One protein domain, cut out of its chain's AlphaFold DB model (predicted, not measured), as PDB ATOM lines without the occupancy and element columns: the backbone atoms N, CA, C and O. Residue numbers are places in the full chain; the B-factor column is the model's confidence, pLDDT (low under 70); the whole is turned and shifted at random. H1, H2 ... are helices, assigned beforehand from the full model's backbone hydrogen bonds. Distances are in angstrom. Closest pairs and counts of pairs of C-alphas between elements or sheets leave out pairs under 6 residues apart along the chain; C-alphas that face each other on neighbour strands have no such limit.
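What this domain is: This is residues 6 to 106 of the 142 residues of the protein "tRNA dimethylallyltransferase" of Babesia ovata (UniProt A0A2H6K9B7). One long helix, H5, makes the long axis, and its first half has H1 packed on one side and H4 folded back along another, while its far part sticks out with residues 94 to 100 standing free. H2 crosses H4 and extends away from H5, with the short H3 near its side. The printed part has 101 residues with five named helices, in the order H1, H2, H3, H4, H5, and no named strand; the class is all helix, with 82 residues in helices. The whole is loose, with a radius of gyration of the C-alphas of 16.0 A, and elongated, spanning 53 by 34 by 21 A.

Where its parts are: H1 covers residues 6 to 21 and is 23.0 A long, beginning at C-alpha 6 at (120.608, 82.657, 109.540). After a tight link of 2 residues, H2 covers residues 24 to 36 over 18.5 A. H3 is residues 46 to 49, 6.0 A long. H4, residues 51 to 65, begins at C-alpha 51 at (122.642, 101.160, 118.948) and measures 21.9 A. H5, residues 72 to 105, is the longest at 46.4 A and ends at C-alpha 105 at (133.559, 103.761, 94.011).

How they stand to each other: H1 touches H5, residues 75 to 87 of it alone, at a steep tilt of 48 degrees, opposite ways; their closest C-alphas, of Lys 13 and Asp 83, are 5.8 A apart. H1 and H2 meet only through their link. H2 touches residues 52 to 57 of H4 alone, about perpendicular at 76 degrees, with the C-alphas of Cys 28 and Tyr 53 closest at 6.2 A. H2 and H3 are near each other, with 5 pairs of C-alphas within 10 A. H3 is close to H4 but not clearly touching; their closest C-alphas, of Cys 48 and Lys 54, are 6.1 A apart. H4 and H5 form a helical hairpin at a shallow tilt of 26 degrees, opposite ways: H4 touches residues 74 to 86 of H5 alone, and the closest C-alphas, of Ile 56 and Cys 78, are 5.5 A apart. H1 and H4 are apart, as are H2 and H5. H5 has a kink of 29 degrees near residue 97. Every O i to N i+4 pair is within hydrogen-bond range in H1 and H2; H4 has 9 of 11 and H5 27 of 30, while H3 is too short for such a pair.

The domain as a whole: The two C-alphas farthest apart, of Asp 67 and Gly 106, are 55.5 A apart. The printed part has no cut and no long link. Its mean pLDDT is 92.9, and no printed residue is under 70.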
ATOM      1  N   THR A   6     120.961  83.472 108.372       96.62
ATOM      2  CA  THR A   6     120.608  82.657 109.540       96.62
ATOM      3  C   THR A   6     121.759  82.637 110.531       96.62
ATOM      4  O   THR A   6     121.569  82.939 111.712       96.62
ATOM      5  N   GLU A   7     122.967  82.372 110.037       97.00
ATOM      6  CA  GLU A   7     124.174  82.356 110.859       97.00
ATOM      7  C   GLU A   7     124.505  83.753 111.411       97.00
ATOM      8  O   GLU A   7     124.831  83.905 112.588       97.00
ATOM      9  N   HIS A   8     124.323  84.808 110.614       96.81
ATOM     10  CA  HIS A   8     124.524  86.180 111.078       96.81
ATOM     11  C   HIS A   8     123.547  86.549 112.204       96.81
ATOM     12  O   HIS A   8     123.970  87.062 113.240       96.81
ATOM     13  N   LYS A   9     122.252  86.237 112.061       97.31
ATOM     14  CA  LYS A   9     121.273  86.457 113.139       97.31
ATOM     15  C   LYS A   9     121.660  85.711 114.411       97.31
ATOM     16  O   LYS A   9     121.584  86.288 115.489       97.31
ATOM     17  N   LYS A  10     122.091  84.454 114.294       97.88
ATOM     18  CA  LYS A  10     122.556  83.658 115.437       97.88
ATOM     19  C   LYS A  10     123.725  84.340 116.158       97.88
ATOM     20  O   LYS A  10     123.689  84.459 117.378       97.88
ATOM     21  N   ARG A  11     124.720  84.841 115.419       97.69
ATOM     22  CA  ARG A  11     125.877  85.557 115.992       97.69
ATOM     23  C   ARG A  11     125.504  86.881 116.643       97.69
ATOM     24  O   ARG A  11     126.071  87.210 117.677       97.69
ATOM     25  N   ILE A  12     124.551  87.617 116.068       98.06
ATOM     26  CA  ILE A  12     124.018  88.839 116.686       98.06
ATOM     27  C   ILE A  12     123.413  88.503 118.048       98.06
ATOM     28  O   ILE A  12     123.837  89.090 119.034       98.06
ATOM     29  N   LYS A  13     122.530  87.496 118.117       97.94
ATOM     30  CA  LYS A  13     121.918  87.054 119.383       97.94
ATOM     31  C   LYS A  13     122.954  86.682 120.436       97.94
ATOM     32  O   LYS A  13     122.846  87.073 121.595       97.94
ATOM     33  N   GLU A  14     123.968  85.924 120.029       97.88
ATOM     34  CA  GLU A  14     125.046  85.529 120.932       97.88
ATOM     35  C   GLU A  14     125.846  86.738 121.427       97.88
ATOM     36  O   GLU A  14     126.120  86.865 122.620       97.88
ATOM     37  N   ARG A  15     126.160  87.680 120.531       97.50
ATOM     38  CA  ARG A  15     126.876  88.899 120.896       97.50
ATOM     39  C   ARG A  15     126.058  89.785 121.833       97.50
ATOM     40  O   ARG A  15     126.639  90.274 122.797       97.50
ATOM     41  N   SER A  16     124.759  89.963 121.591       97.12
ATOM     42  CA  SER A  16     123.867  90.748 122.457       97.12
ATOM     43  C   SER A  16     123.776  90.149 123.855       97.12
ATOM     44  O   SER A  16     123.951  90.866 124.839       97.12
ATOM     45  N   ARG A  17     123.595  88.822 123.962       96.50
ATOM     46  CA  ARG A  17     123.623  88.123 125.255       96.50
ATOM     47  C   ARG A  17     124.943  88.363 125.979       96.50
ATOM     48  O   ARG A  17     124.941  88.718 127.153       96.50
ATOM     49  N   LYS A  18     126.064  88.215 125.270       97.75
ATOM     50  CA  LYS A  18     127.386  88.463 125.839       97.75
ATOM     51  C   LYS A  18     127.564  89.918 126.288       97.75
ATOM     52  O   LYS A  18     128.134  90.146 127.340       97.75
ATOM     53  N   MET A  19     127.054  90.901 125.544       97.44
ATOM     54  CA  MET A  19     127.102  92.318 125.947       97.44
ATOM     55  C   MET A  19     126.346  92.573 127.257       97.44
ATOM     56  O   MET A  19     126.828  93.327 128.096       97.44
ATOM     57  N   LEU A  20     125.194  91.926 127.451       95.88
ATOM     58  CA  LEU A  20     124.441  92.006 128.705       95.88
ATOM     59  C   LEU A  20     125.213  91.378 129.870       95.88
ATOM     60  O   LEU A  20     125.309  91.991 130.928       95.88
ATOM     61  N   GLN A  21     125.818  90.208 129.655       96.12
ATOM     62  CA  GLN A  21     126.662  89.536 130.651       96.12
ATOM     63  C   GLN A  21     127.928  90.330 130.998       96.12
ATOM     64  O   GLN A  21     128.354  90.329 132.148       96.12
ATOM     65  N   ASP A  22     128.513  91.015 130.014       97.38
ATOM     66  CA  ASP A  22     129.742  91.799 130.167       97.38
ATOM     67  C   ASP A  22     129.482  93.197 130.791       97.38
ATOM     68  O   ASP A  22     130.420  93.978 130.930       97.38
ATOM     69  N   GLY A  23     128.242  93.522 131.190       96.19
ATOM     70  CA  GLY A  23     127.939  94.717 131.994       96.19
ATOM     71  C   GLY A  23     127.454  95.947 131.219       96.19
ATOM     72  O   GLY A  23     127.552  97.066 131.722       96.19
ATOM     73  N   ILE A  24     126.885  95.790 130.018       97.38
ATOM     74  CA  ILE A  24     126.435  96.956 129.233       97.38
ATOM     75  C   ILE A  24     125.326  97.781 129.906       97.38
ATOM     76  O   ILE A  24     125.186  98.973 129.630       97.38
ATOM     77  N   LEU A  25     124.536  97.180 130.800       96.50
ATOM     78  CA  LEU A  25     123.523  97.915 131.563       96.50
ATOM     79  C   LEU A  25     124.175  98.922 132.521       96.50
ATOM     80  O   LEU A  25     123.697 100.050 132.645       96.50
ATOM     81  N   ASP A  26     125.305  98.556 133.128       96.50
ATOM     82  CA  ASP A  26     126.075  99.445 134.000       96.50
ATOM     83  C   ASP A  26     126.747 100.562 133.199       96.50
ATOM     84  O   ASP A  26     126.770 101.715 133.634       96.50
ATOM     85  N   GLU A  27     127.236 100.255 131.992       97.19
ATOM     86  CA  GLU A  27     127.733 101.272 131.059       97.19
ATOM     87  C   GLU A  27     126.641 102.285 130.693       97.19
ATOM     88  O   GLU A  27     126.897 103.490 130.680       97.19
ATOM     89  N   CYS A  28     125.414 101.815 130.441       96.12
ATOM     90  CA  CYS A  28     124.271 102.680 130.152       96.12
ATOM     91  C   CYS A  28     123.942 103.595 131.338       96.12
ATOM     92  O   CYS A  28     123.792 104.800 131.145       96.12
ATOM     93  N   LYS A  29     123.889 103.054 132.564       94.75
ATOM     94  CA  LYS A  29     123.668 103.844 133.790       94.75
ATOM     95  C   LYS A  29     124.753 104.900 133.999       94.75
ATOM     96  O   LYS A  29     124.440 106.055 134.283       94.75
ATOM     97  N   LYS A  30     126.025 104.543 133.783       95.38
ATOM     98  CA  LYS A  30     127.141 105.501 133.821       95.38
ATOM     99  C   LYS A  30     126.967 106.621 132.806       95.38
ATOM    100  O   LYS A  30     127.143 107.783 133.158       95.38
ATOM    101  N   LEU A  31     126.624 106.287 131.562       94.75
ATOM    102  CA  LEU A  31     126.433 107.300 130.529       94.75
ATOM    103  C   LEU A  31     125.272 108.238 130.872       94.75
ATOM    104  O   LEU A  31     125.420 109.444 130.701       94.75
ATOM    105  N   MET A  32     124.156 107.716 131.392       93.25
ATOM    106  CA  MET A  32     123.035 108.550 131.846       93.25
ATOM    107  C   MET A  32     123.484 109.577 132.890       93.25
ATOM    108  O   MET A  32     123.260 110.768 132.690       93.25
ATOM    109  N   SER A  33     124.208 109.132 133.921       92.88
ATOM    110  CA  SER A  33     124.719 110.011 134.979       92.88
ATOM    111  C   SER A  33     125.690 111.077 134.456       92.88
ATOM    112  O   SER A  33     125.622 112.232 134.869       92.88
ATOM    113  N   ILE A  34     126.569 110.730 133.508       92.12
ATOM    114  CA  ILE A  34     127.476 111.708 132.880       92.12
ATOM    115  C   ILE A  34     126.667 112.763 132.112       92.12
ATOM    116  O   ILE A  34     126.918 113.958 132.239       92.12
ATOM    117  N   MET A  35     125.681 112.328 131.327       90.62
ATOM    118  CA  MET A  35     124.914 113.212 130.448       90.62
ATOM    119  C   MET A  35     123.929 114.111 131.210       90.62
ATOM    120  O   MET A  35     123.593 115.186 130.716       90.62
ATOM    121  N   GLU A  36     123.489 113.734 132.412       86.44
ATOM    122  CA  GLU A  36     122.705 114.616 133.294       86.44
ATOM    123  C   GLU A  36     123.452 115.915 133.625       86.44
ATOM    124  O   GLU A  36     122.842 116.985 133.649       86.44
ATOM    125  N   GLY A  37     124.777 115.848 133.785       82.50
ATOM    126  CA  GLY A  37     125.628 117.023 133.995       82.50
ATOM    127  C   GLY A  37     125.895 117.854 132.731       82.50
ATOM    128  O   GLY A  37     126.283 119.015 132.844       82.50
ATOM    129  N   GLU A  38     125.674 117.293 131.537       82.62
ATOM    130  CA  GLU A  38     126.003 117.915 130.241       82.62
ATOM    131  C   GLU A  38     124.779 118.460 129.475       82.62
ATOM    132  O   GLU A  38     124.875 118.821 128.302       82.62
ATOM    133  N   GLY A  39     123.622 118.568 130.136       81.06
ATOM    134  CA  GLY A  39     122.394 119.101 129.529       81.06
ATOM    135  C   GLY A  39     121.457 118.037 128.948       81.06
ATOM    136  O   GLY A  39     120.534 118.370 128.203       81.06
ATOM    137  N   GLY A  40     121.659 116.771 129.317       84.50
ATOM    138  CA  GLY A  40     120.799 115.648 128.964       84.50
ATOM    139  C   GLY A  40     121.253 114.884 127.720       84.50
ATOM    140  O   GLY A  40     122.267 115.175 127.094       84.50
ATOM    141  N   MET A  41     120.483 113.855 127.358       87.56
ATOM    142  CA  MET A  41     120.816 112.978 126.235       87.56
ATOM    143  C   MET A  41     120.125 113.379 124.934       87.56
ATOM    144  O   MET A  41     118.900 113.489 124.877       87.56
ATOM    145  N   ASP A  42     120.911 113.472 123.859       90.38
ATOM    146  CA  ASP A  42     120.430 113.650 122.488       90.38
ATOM    147  C   ASP A  42     120.776 112.430 121.617       90.38
ATOM    148  O   ASP A  42     121.862 112.320 121.048       90.38
ATOM    149  N   PHE A  43     119.809 111.528 121.431       91.50
ATOM    150  CA  PHE A  43     119.944 110.322 120.596       91.50
ATOM    151  C   PHE A  43     120.087 110.588 119.085       91.50
ATOM    152  O   PHE A  43     120.074 109.653 118.276       91.50
ATOM    153  N   ARG A  44     120.199 111.854 118.666       91.50
ATOM    154  CA  ARG A  44     120.467 112.250 117.277       91.50
ATOM    155  C   ARG A  44     121.917 112.656 117.052       91.50
ATOM    156  O   ARG A  44     122.261 112.944 115.906       91.50
ATOM    157  N   ARG A  45     122.759 112.702 118.091       89.38
ATOM    158  CA  ARG A  45     124.139 113.196 117.985       89.38
ATOM    159  C   ARG A  45     125.104 112.401 118.867       89.38
ATOM    160  O   ARG A  45     124.732 111.865 119.905       89.38
ATOM    161  N   GLY A  46     126.363 112.355 118.439       90.75
ATOM    162  CA  GLY A  46     127.469 111.829 119.235       90.75
ATOM    163  C   GLY A  46     127.286 110.376 119.675       90.75
ATOM    164  O   GLY A  46     126.718 109.549 118.957       90.75
ATOM    165  N   ILE A  47     127.783 110.069 120.874       92.56
ATOM    166  CA  ILE A  47     127.812 108.705 121.416       92.56
ATOM    167  C   ILE A  47     126.411 108.112 121.622       92.56
ATOM    168  O   ILE A  47     126.221 106.909 121.446       92.56
ATOM    169  N   CYS A  48     125.406 108.954 121.881       92.56
ATOM    170  CA  CYS A  48     124.017 108.535 122.069       92.56
ATOM    171  C   CYS A  48     123.392 107.919 120.801       92.56
ATOM    172  O   CYS A  48     122.341 107.292 120.878       92.56
ATOM    173  N   GLN A  49     124.021 108.047 119.626       95.25
ATOM    174  CA  GLN A  49     123.572 107.365 118.405       95.25
ATOM    175  C   GLN A  49     123.986 105.889 118.336       95.25
ATOM    176  O   GLN A  49     123.524 105.176 117.441       95.25
ATOM    177  N   SER A  50     124.851 105.427 119.245       96.69
ATOM    178  CA  SER A  50     125.188 104.008 119.368       96.69
ATOM    179  C   SER A  50     123.921 103.181 119.579       96.69
ATOM    180  O   SER A  50     123.084 103.535 120.409       96.69
ATOM    181  N   ILE A  51     123.800 102.064 118.853       97.06
ATOM    182  CA  ILE A  51     122.642 101.160 118.948       97.06
ATOM    183  C   ILE A  51     122.414 100.743 120.401       97.06
ATOM    184  O   ILE A  51     121.284 100.777 120.867       97.06
ATOM    185  N   ALA A  52     123.478 100.416 121.137       95.06
ATOM    186  CA  ALA A  52     123.334  99.966 122.514       95.06
ATOM    187  C   ALA A  52     122.630 100.999 123.399       95.06
ATOM    188  O   ALA A  52     121.594 100.704 123.986       95.06
ATOM    189  N   TYR A  53     123.144 102.227 123.431       96.44
ATOM    190  CA  TYR A  53     122.580 103.290 124.260       96.44
ATOM    191  C   TYR A  53     121.191 103.710 123.795       96.44
ATOM    192  O   TYR A  53     120.300 103.920 124.615       96.44
ATOM    193  N   LYS A  54     120.989 103.795 122.480       96.25
ATOM    194  CA  LYS A  54     119.717 104.217 121.898       96.25
ATOM    195  C   LYS A  54     118.569 103.254 122.198       96.25
ATOM    196  O   LYS A  54     117.446 103.714 122.368       96.25
ATOM    197  N   GLU A  55     118.846 101.954 122.253       96.94
ATOM    198  CA  GLU A  55     117.820 100.934 122.487       96.94
ATOM    199  C   GLU A  55     117.666 100.580 123.977       96.94
ATOM    200  O   GLU A  55     116.545 100.409 124.447       96.94
ATOM    201  N   ILE A  56     118.763 100.502 124.742       97.19
ATOM    202  CA  ILE A  56     118.721 100.080 126.155       97.19
ATOM    203  C   ILE A  56     118.249 101.209 127.070       97.19
ATOM    204  O   ILE A  56     117.427 100.980 127.955       97.19
ATOM    205  N   ILE A  57     118.761 102.430 126.894       96.00
ATOM    206  CA  ILE A  57     118.510 103.495 127.872       96.00
ATOM    207  C   ILE A  57     117.016 103.836 128.014       96.00
ATOM    208  O   ILE A  57     116.565 103.974 129.151       96.00
ATOM    209  N   PRO A  58     116.211 103.932 126.940       95.06
ATOM    210  CA  PRO A  58     114.774 104.148 127.094       95.06
ATOM    211  C   PRO A  58     114.083 103.079 127.953       95.06
ATOM    212  O   PRO A  58     113.190 103.418 128.721       95.06
ATOM    213  N   ILE A  59     114.515 101.813 127.865       96.12
ATOM    214  CA  ILE A  59     113.977 100.716 128.685       96.12
ATOM    215  C   ILE A  59     114.378 100.897 130.154       96.12
ATOM    216  O   ILE A  59     113.544 100.726 131.037       96.12
ATOM    217  N   LEU A  60     115.635 101.273 130.419       94.81
ATOM    218  CA  LEU A  60     116.106 101.523 131.785       94.81
ATOM    219  C   LEU A  60     115.371 102.696 132.439       94.81
ATOM    220  O   LEU A  60     114.958 102.577 133.586       94.81
ATOM    221  N   LYS A  61     115.158 103.790 131.698       92.94
ATOM    222  CA  LYS A  61     114.388 104.943 132.186       92.94
ATOM    223  C   LYS A  61     112.941 104.584 132.481       92.94
ATOM    224  O   LYS A  61     112.409 104.992 133.498       92.94
ATOM    225  N   GLU A  62     112.312 103.781 131.624       93.81
ATOM    226  CA  GLU A  62     110.948 103.307 131.867       93.81
ATOM    227  C   GLU A  62     110.849 102.468 133.152       93.81
ATOM    228  O   GLU A  62     109.848 102.557 133.860       93.81
ATOM    229  N   ALA A  63     111.860 101.644 133.444       92.31
ATOM    230  CA  ALA A  63     111.916 100.868 134.681       92.31
ATOM    231  C   ALA A  63     112.113 101.774 135.908       92.31
ATOM    232  O   ALA A  63     111.395 101.621 136.893       92.31
ATOM    233  N   GLU A  64     113.014 102.757 135.813       90.50
ATOM    234  CA  GLU A  64     113.274 103.753 136.859       90.50
ATOM    235  C   GLU A  64     112.037 104.618 137.155       90.50
ATOM    236  O   GLU A  64     111.623 104.728 138.306       90.50
ATOM    237  N   ASP A  65     111.371 105.141 136.122       91.25
ATOM    238  CA  ASP A  65     110.156 105.961 136.248       91.25
ATOM    239  C   ASP A  65     108.987 105.196 136.898       91.25
ATOM    240  O   ASP A  65     108.090 105.798 137.494       91.25
ATOM    241  N   LYS A  66     108.964 103.865 136.753       91.12
ATOM    242  CA  LYS A  66     107.937 102.983 137.325       91.12
ATOM    243  C   LYS A  66     108.325 102.398 138.683       91.12
ATOM    244  O   LYS A  66     107.519 101.649 139.232       91.12
ATOM    245  N   ASP A  67     109.515 102.717 139.193       88.25
ATOM    246  CA  ASP A  67     110.093 102.122 140.405       88.25
ATOM    247  C   ASP A  67     110.099 100.579 140.346       88.25
ATOM    248  O   ASP A  67     109.738  99.875 141.290       88.25
ATOM    249  N   VAL A  68     110.434 100.038 139.167       85.19
ATOM    250  CA  VAL A  68     110.485  98.596 138.901       85.19
ATOM    251  C   VAL A  68     111.937  98.132 138.902       85.19
ATOM    252  O   VAL A  68     112.770  98.640 138.151       85.19
ATOM    253  N   GLU A  69     112.225  97.119 139.719       86.75
ATOM    254  CA  GLU A  69     113.518  96.434 139.729       86.75
ATOM    255  C   GLU A  69     113.852  95.827 138.360       86.75
ATOM    256  O   GLU A  69     112.979  95.332 137.643       86.75
ATOM    257  N   LEU A  70     115.142  95.832 138.005       88.94
ATOM    258  CA  LEU A  70     115.616  95.236 136.755       88.94
ATOM    259  C   LEU A  70     115.536  93.710 136.846       88.94
ATOM    260  O   LEU A  70     116.473  93.041 137.279       88.94
ATOM    261  N   ASP A  71     114.399  93.177 136.429       91.56
ATOM    262  CA  ASP A  71     114.117  91.752 136.386       91.56
ATOM    263  C   ASP A  71     114.550  91.102 135.059       91.56
ATOM    264  O   ASP A  71     114.940  91.759 134.085       91.56
ATOM    265  N   ASP A  72     114.438  89.774 135.002       93.12
ATOM    266  CA  ASP A  72     114.750  88.991 133.804       93.12
ATOM    267  C   ASP A  72     113.925  89.437 132.584       93.12
ATOM    268  O   ASP A  72     114.411  89.390 131.453       93.12
ATOM    269  N   SER A  73     112.696  89.917 132.797       93.00
ATOM    270  CA  SER A  73     111.834  90.449 131.736       93.00
ATOM    271  C   SER A  73     112.434  91.710 131.109       93.00
ATOM    272  O   SER A  73     112.524  91.834 129.885       93.00
ATOM    273  N   THR A  74     112.916  92.635 131.934       93.44
ATOM    274  CA  THR A  74     113.550  93.879 131.485       93.44
ATOM    275  C   THR A  74     114.863  93.602 130.755       93.44
ATOM    276  O   THR A  74     115.125  94.187 129.698       93.44
ATOM    277  N   ILE A  75     115.659  92.652 131.253       94.44
ATOM    278  CA  ILE A  75     116.898  92.208 130.598       94.44
ATOM    279  C   ILE A  75     116.590  91.569 129.236       94.44
ATOM    280  O   ILE A  75     117.250  91.880 128.239       94.44
ATOM    281  N   GLN A  76     115.557  90.729 129.162       95.56
ATOM    282  CA  GLN A  76     115.126  90.096 127.918       95.56
ATOM    283  C   GLN A  76     114.654  91.130 126.886       95.56
ATOM    284  O   GLN A  76     115.046  91.056 125.720       95.56
ATOM    285  N   ARG A  77     113.901  92.153 127.309       96.19
ATOM    286  CA  ARG A  77     113.509  93.278 126.442       96.19
ATOM    287  C   ARG A  77     114.725  94.023 125.887       96.19
ATOM    288  O   ARG A  77     114.753  94.338 124.697       96.19
ATOM    289  N   CYS A  78     115.742  94.270 126.715       96.88
ATOM    290  CA  CYS A  78     116.995  94.883 126.263       96.88
ATOM    291  C   CYS A  78     117.695  94.018 125.202       96.88
ATOM    292  O   CYS A  78     118.147  94.542 124.182       96.88
ATOM    293  N   ALA A  79     117.750  92.698 125.408       97.38
ATOM    294  CA  ALA A  79     118.343  91.761 124.455       97.38
ATOM    295  C   ALA A  79     117.627  91.794 123.096       97.38
ATOM    296  O   ALA A  79     118.268  91.904 122.052       97.38
ATOM    297  N   GLU A  80     116.296  91.752 123.102       97.81
ATOM    298  CA  GLU A  80     115.481  91.758 121.883       97.81
ATOM    299  C   GLU A  80     115.592  93.070 121.104       97.81
ATOM    300  O   GLU A  80     115.648  93.060 119.865       97.81
ATOM    301  N   ALA A  81     115.657  94.196 121.819       97.88
ATOM    302  CA  ALA A  81     115.861  95.506 121.220       97.88
ATOM    303  C   ALA A  81     117.240  95.589 120.543       97.88
ATOM    304  O   ALA A  81     117.329  95.948 119.363       97.88
ATOM    305  N   LEU A  82     118.300  95.150 121.237       97.69
ATOM    306  CA  LEU A  82     119.656  95.055 120.685       97.69
ATOM    307  C   LEU A  82     119.711  94.160 119.446       97.69
ATOM    308  O   LEU A  82     120.252  94.569 118.415       97.69
ATOM    309  N   ASP A  83     119.132  92.964 119.521       98.19
ATOM    310  CA  ASP A  83     119.114  91.997 118.425       98.19
ATOM    311  C   ASP A  83     118.438  92.577 117.185       98.19
ATOM    312  O   ASP A  83     118.964  92.507 116.067       98.19
ATOM    313  N   THR A  84     117.268  93.181 117.386       98.25
ATOM    314  CA  THR A  84     116.457  93.747 116.312       98.25
ATOM    315  C   THR A  84     117.170  94.916 115.648       98.25
ATOM    316  O   THR A  84     117.322  94.931 114.421       98.25
ATOM    317  N   ALA A  85     117.641  95.884 116.433       98.19
ATOM    318  CA  ALA A  85     118.306  97.069 115.913       98.19
ATOM    319  C   ALA A  85     119.633  96.722 115.220       98.19
ATOM    320  O   ALA A  85     119.898  97.212 114.117       98.19
ATOM    321  N   THR A  86     120.418  95.806 115.795       98.25
ATOM    322  CA  THR A  86     121.681  95.333 115.208       98.25
ATOM    323  C   THR A  86     121.437  94.599 113.892       98.25
ATOM    324  O   THR A  86     122.118  94.864 112.899       98.25
ATOM    325  N   TRP A  87     120.412  93.742 113.817       97.88
ATOM    326  CA  TRP A  87     120.050  93.068 112.567       97.88
ATOM    327  C   TRP A  87     119.597  94.051 111.482       97.88
ATOM    328  O   TRP A  87     120.008  93.946 110.321       97.88
ATOM    329  N   GLN A  88     118.769  95.035 111.836       97.75
ATOM    330  CA  GLN A  88     118.366  96.078 110.894       97.75
ATOM    331  C   GLN A  88     119.569  96.888 110.403       97.75
ATOM    332  O   GLN A  88     119.655  97.191 109.212       97.75
ATOM    333  N   TYR A  89     120.504  97.220 111.294       97.44
ATOM    334  CA  TYR A  89     121.734  97.914 110.936       97.44
ATOM    335  C   TYR A  89     122.597  97.085 109.976       97.44
ATOM    336  O   TYR A  89     122.947  97.585 108.907       97.44
ATOM    337  N   ALA A  90     122.824  95.801 110.265       96.62
ATOM    338  CA  ALA A  90     123.549  94.889 109.380       96.62
ATOM    339  C   ALA A  90     122.912  94.803 107.978       96.62
ATOM    340  O   ALA A  90     123.605  94.851 106.958       96.62
ATOM    341  N   ARG A  91     121.575  94.752 107.891       95.69
ATOM    342  CA  ARG A  91     120.865  94.796 106.599       95.69
ATOM    343  C   ARG A  91     121.080  96.116 105.864       95.69
ATOM    344  O   ARG A  91     121.333  96.095 104.662       95.69
ATOM    345  N   ARG A  92     120.997  97.251 106.567       95.88
ATOM    346  CA  ARG A  92     121.255  98.578 105.979       95.88
ATOM    347  C   ARG A  92     122.689  98.680 105.458       95.88
ATOM    348  O   ARG A  92     122.871  99.163 104.344       95.88
ATOM    349  N   GLN A  93     123.675  98.164 106.197       95.06
ATOM    350  CA  GLN A  93     125.066  98.090 105.739       95.06
ATOM    351  C   GLN A  93     125.176  97.298 104.435       95.06
ATOM    352  O   GLN A  93     125.762  97.784 103.473       95.06
ATOM    353  N   MET A  94     124.549  96.122 104.354       92.31
ATOM    354  CA  MET A  94     124.570  95.314 103.131       92.31
ATOM    355  C   MET A  94     123.916  96.018 101.939       92.31
ATOM    356  O   MET A  94     124.456  95.969 100.834       92.31
ATOM    357  N   THR A  95     122.783  96.692 102.146       91.94
ATOM    358  CA  THR A  95     122.134  97.500 101.101       91.94
ATOM    359  C   THR A  95     123.047  98.631 100.633       91.94
ATOM    360  O   THR A  95     123.214  98.825  99.431       91.94
ATOM    361  N   TRP A  96     123.678  99.348 101.564       93.44
ATOM    362  CA  TRP A  96     124.581 100.454 101.246       93.44
ATOM    363  C   TRP A  96     125.826  99.976 100.489       93.44
ATOM    364  O   TRP A  96     126.202 100.569  99.481       93.44
ATOM    365  N   ILE A  97     126.418  98.853 100.905       89.69
ATOM    366  CA  ILE A  97     127.572  98.253 100.225       89.69
ATOM    367  C   ILE A  97     127.208  97.844  98.791       89.69
ATOM    368  O   ILE A  97     127.949  98.141  97.855       89.69
ATOM    369  N   LYS A  98     126.070  97.165  98.603       86.12
ATOM    370  CA  LYS A  98     125.646  96.681  97.282       86.12
ATOM    371  C   LYS A  98     125.288  97.815  96.329       86.12
ATOM    372  O   LYS A  98     125.707  97.776  95.182       86.12
ATOM    373  N   ASN A  99     124.529  98.799  96.807       87.00
ATOM    374  CA  ASN A  99     123.903  99.784  95.928       87.00
ATOM    375  C   ASN A  99     124.720 101.066  95.786       87.00
ATOM    376  O   ASN A  99     124.606 101.732  94.761       87.00
ATOM    377  N   ARG A 100     125.519 101.416  96.797       82.50
ATOM    378  CA  ARG A 100     126.269 102.671  96.825       82.50
ATOM    379  C   ARG A 100     127.763 102.441  96.705       82.50
ATOM    380  O   ARG A 100     128.371 102.914  95.757       82.50
ATOM    381  N   PHE A 101     128.341 101.652  97.610       83.00
ATOM    382  CA  PHE A 101     129.790 101.449  97.626       83.00
ATOM    383  C   PHE A 101     130.299 100.827  96.321       83.00
ATOM    384  O   PHE A 101     131.207 101.368  95.700       83.00
ATOM    385  N   LYS A 102     129.700  99.718  95.866       76.94
ATOM    386  CA  LYS A 102     130.133  99.064  94.619       76.94
ATOM    387  C   LYS A 102     129.866  99.905  93.369       76.94
ATOM    388  O   LYS A 102     130.687  99.896  92.463       76.94
ATOM    389  N   THR A 103     128.745 100.619  93.329       74.88
ATOM    390  CA  THR A 103     128.324 101.385  92.146       74.88
ATOM    391  C   THR A 103     129.105 102.689  91.985       74.88
ATOM    392  O   THR A 103     129.452 103.053  90.869       74.88
ATOM    393  N   GLU A 104     129.387 103.397  93.084       76.94
ATOM    394  CA  GLU A 104     129.974 104.746  93.043       76.94
ATOM    395  C   GLU A 104     131.505 104.747  93.122       76.94
ATOM    396  O   GLU A 104     132.134 105.712  92.699       76.94
ATOM    397  N   SER A 105     132.128 103.702  93.677       75.19
ATOM    398  CA  SER A 105     133.559 103.761  94.011       75.19
ATOM    399  C   SER A 105     134.505 103.433  92.854       75.19
ATOM    400  O   SER A 105     135.666 103.828  92.902       75.19
ATOM    401  N   GLY A 106     134.057 102.678  91.843       77.56
ATOM    402  CA  GLY A 106     134.941 102.149  90.790       77.56
ATOM    403  C   GLY A 106     136.065 101.239  91.315       77.56
ATOM    404  O   GLY A 106     136.972 100.884  90.565       77.56
TER     405      GLY A 106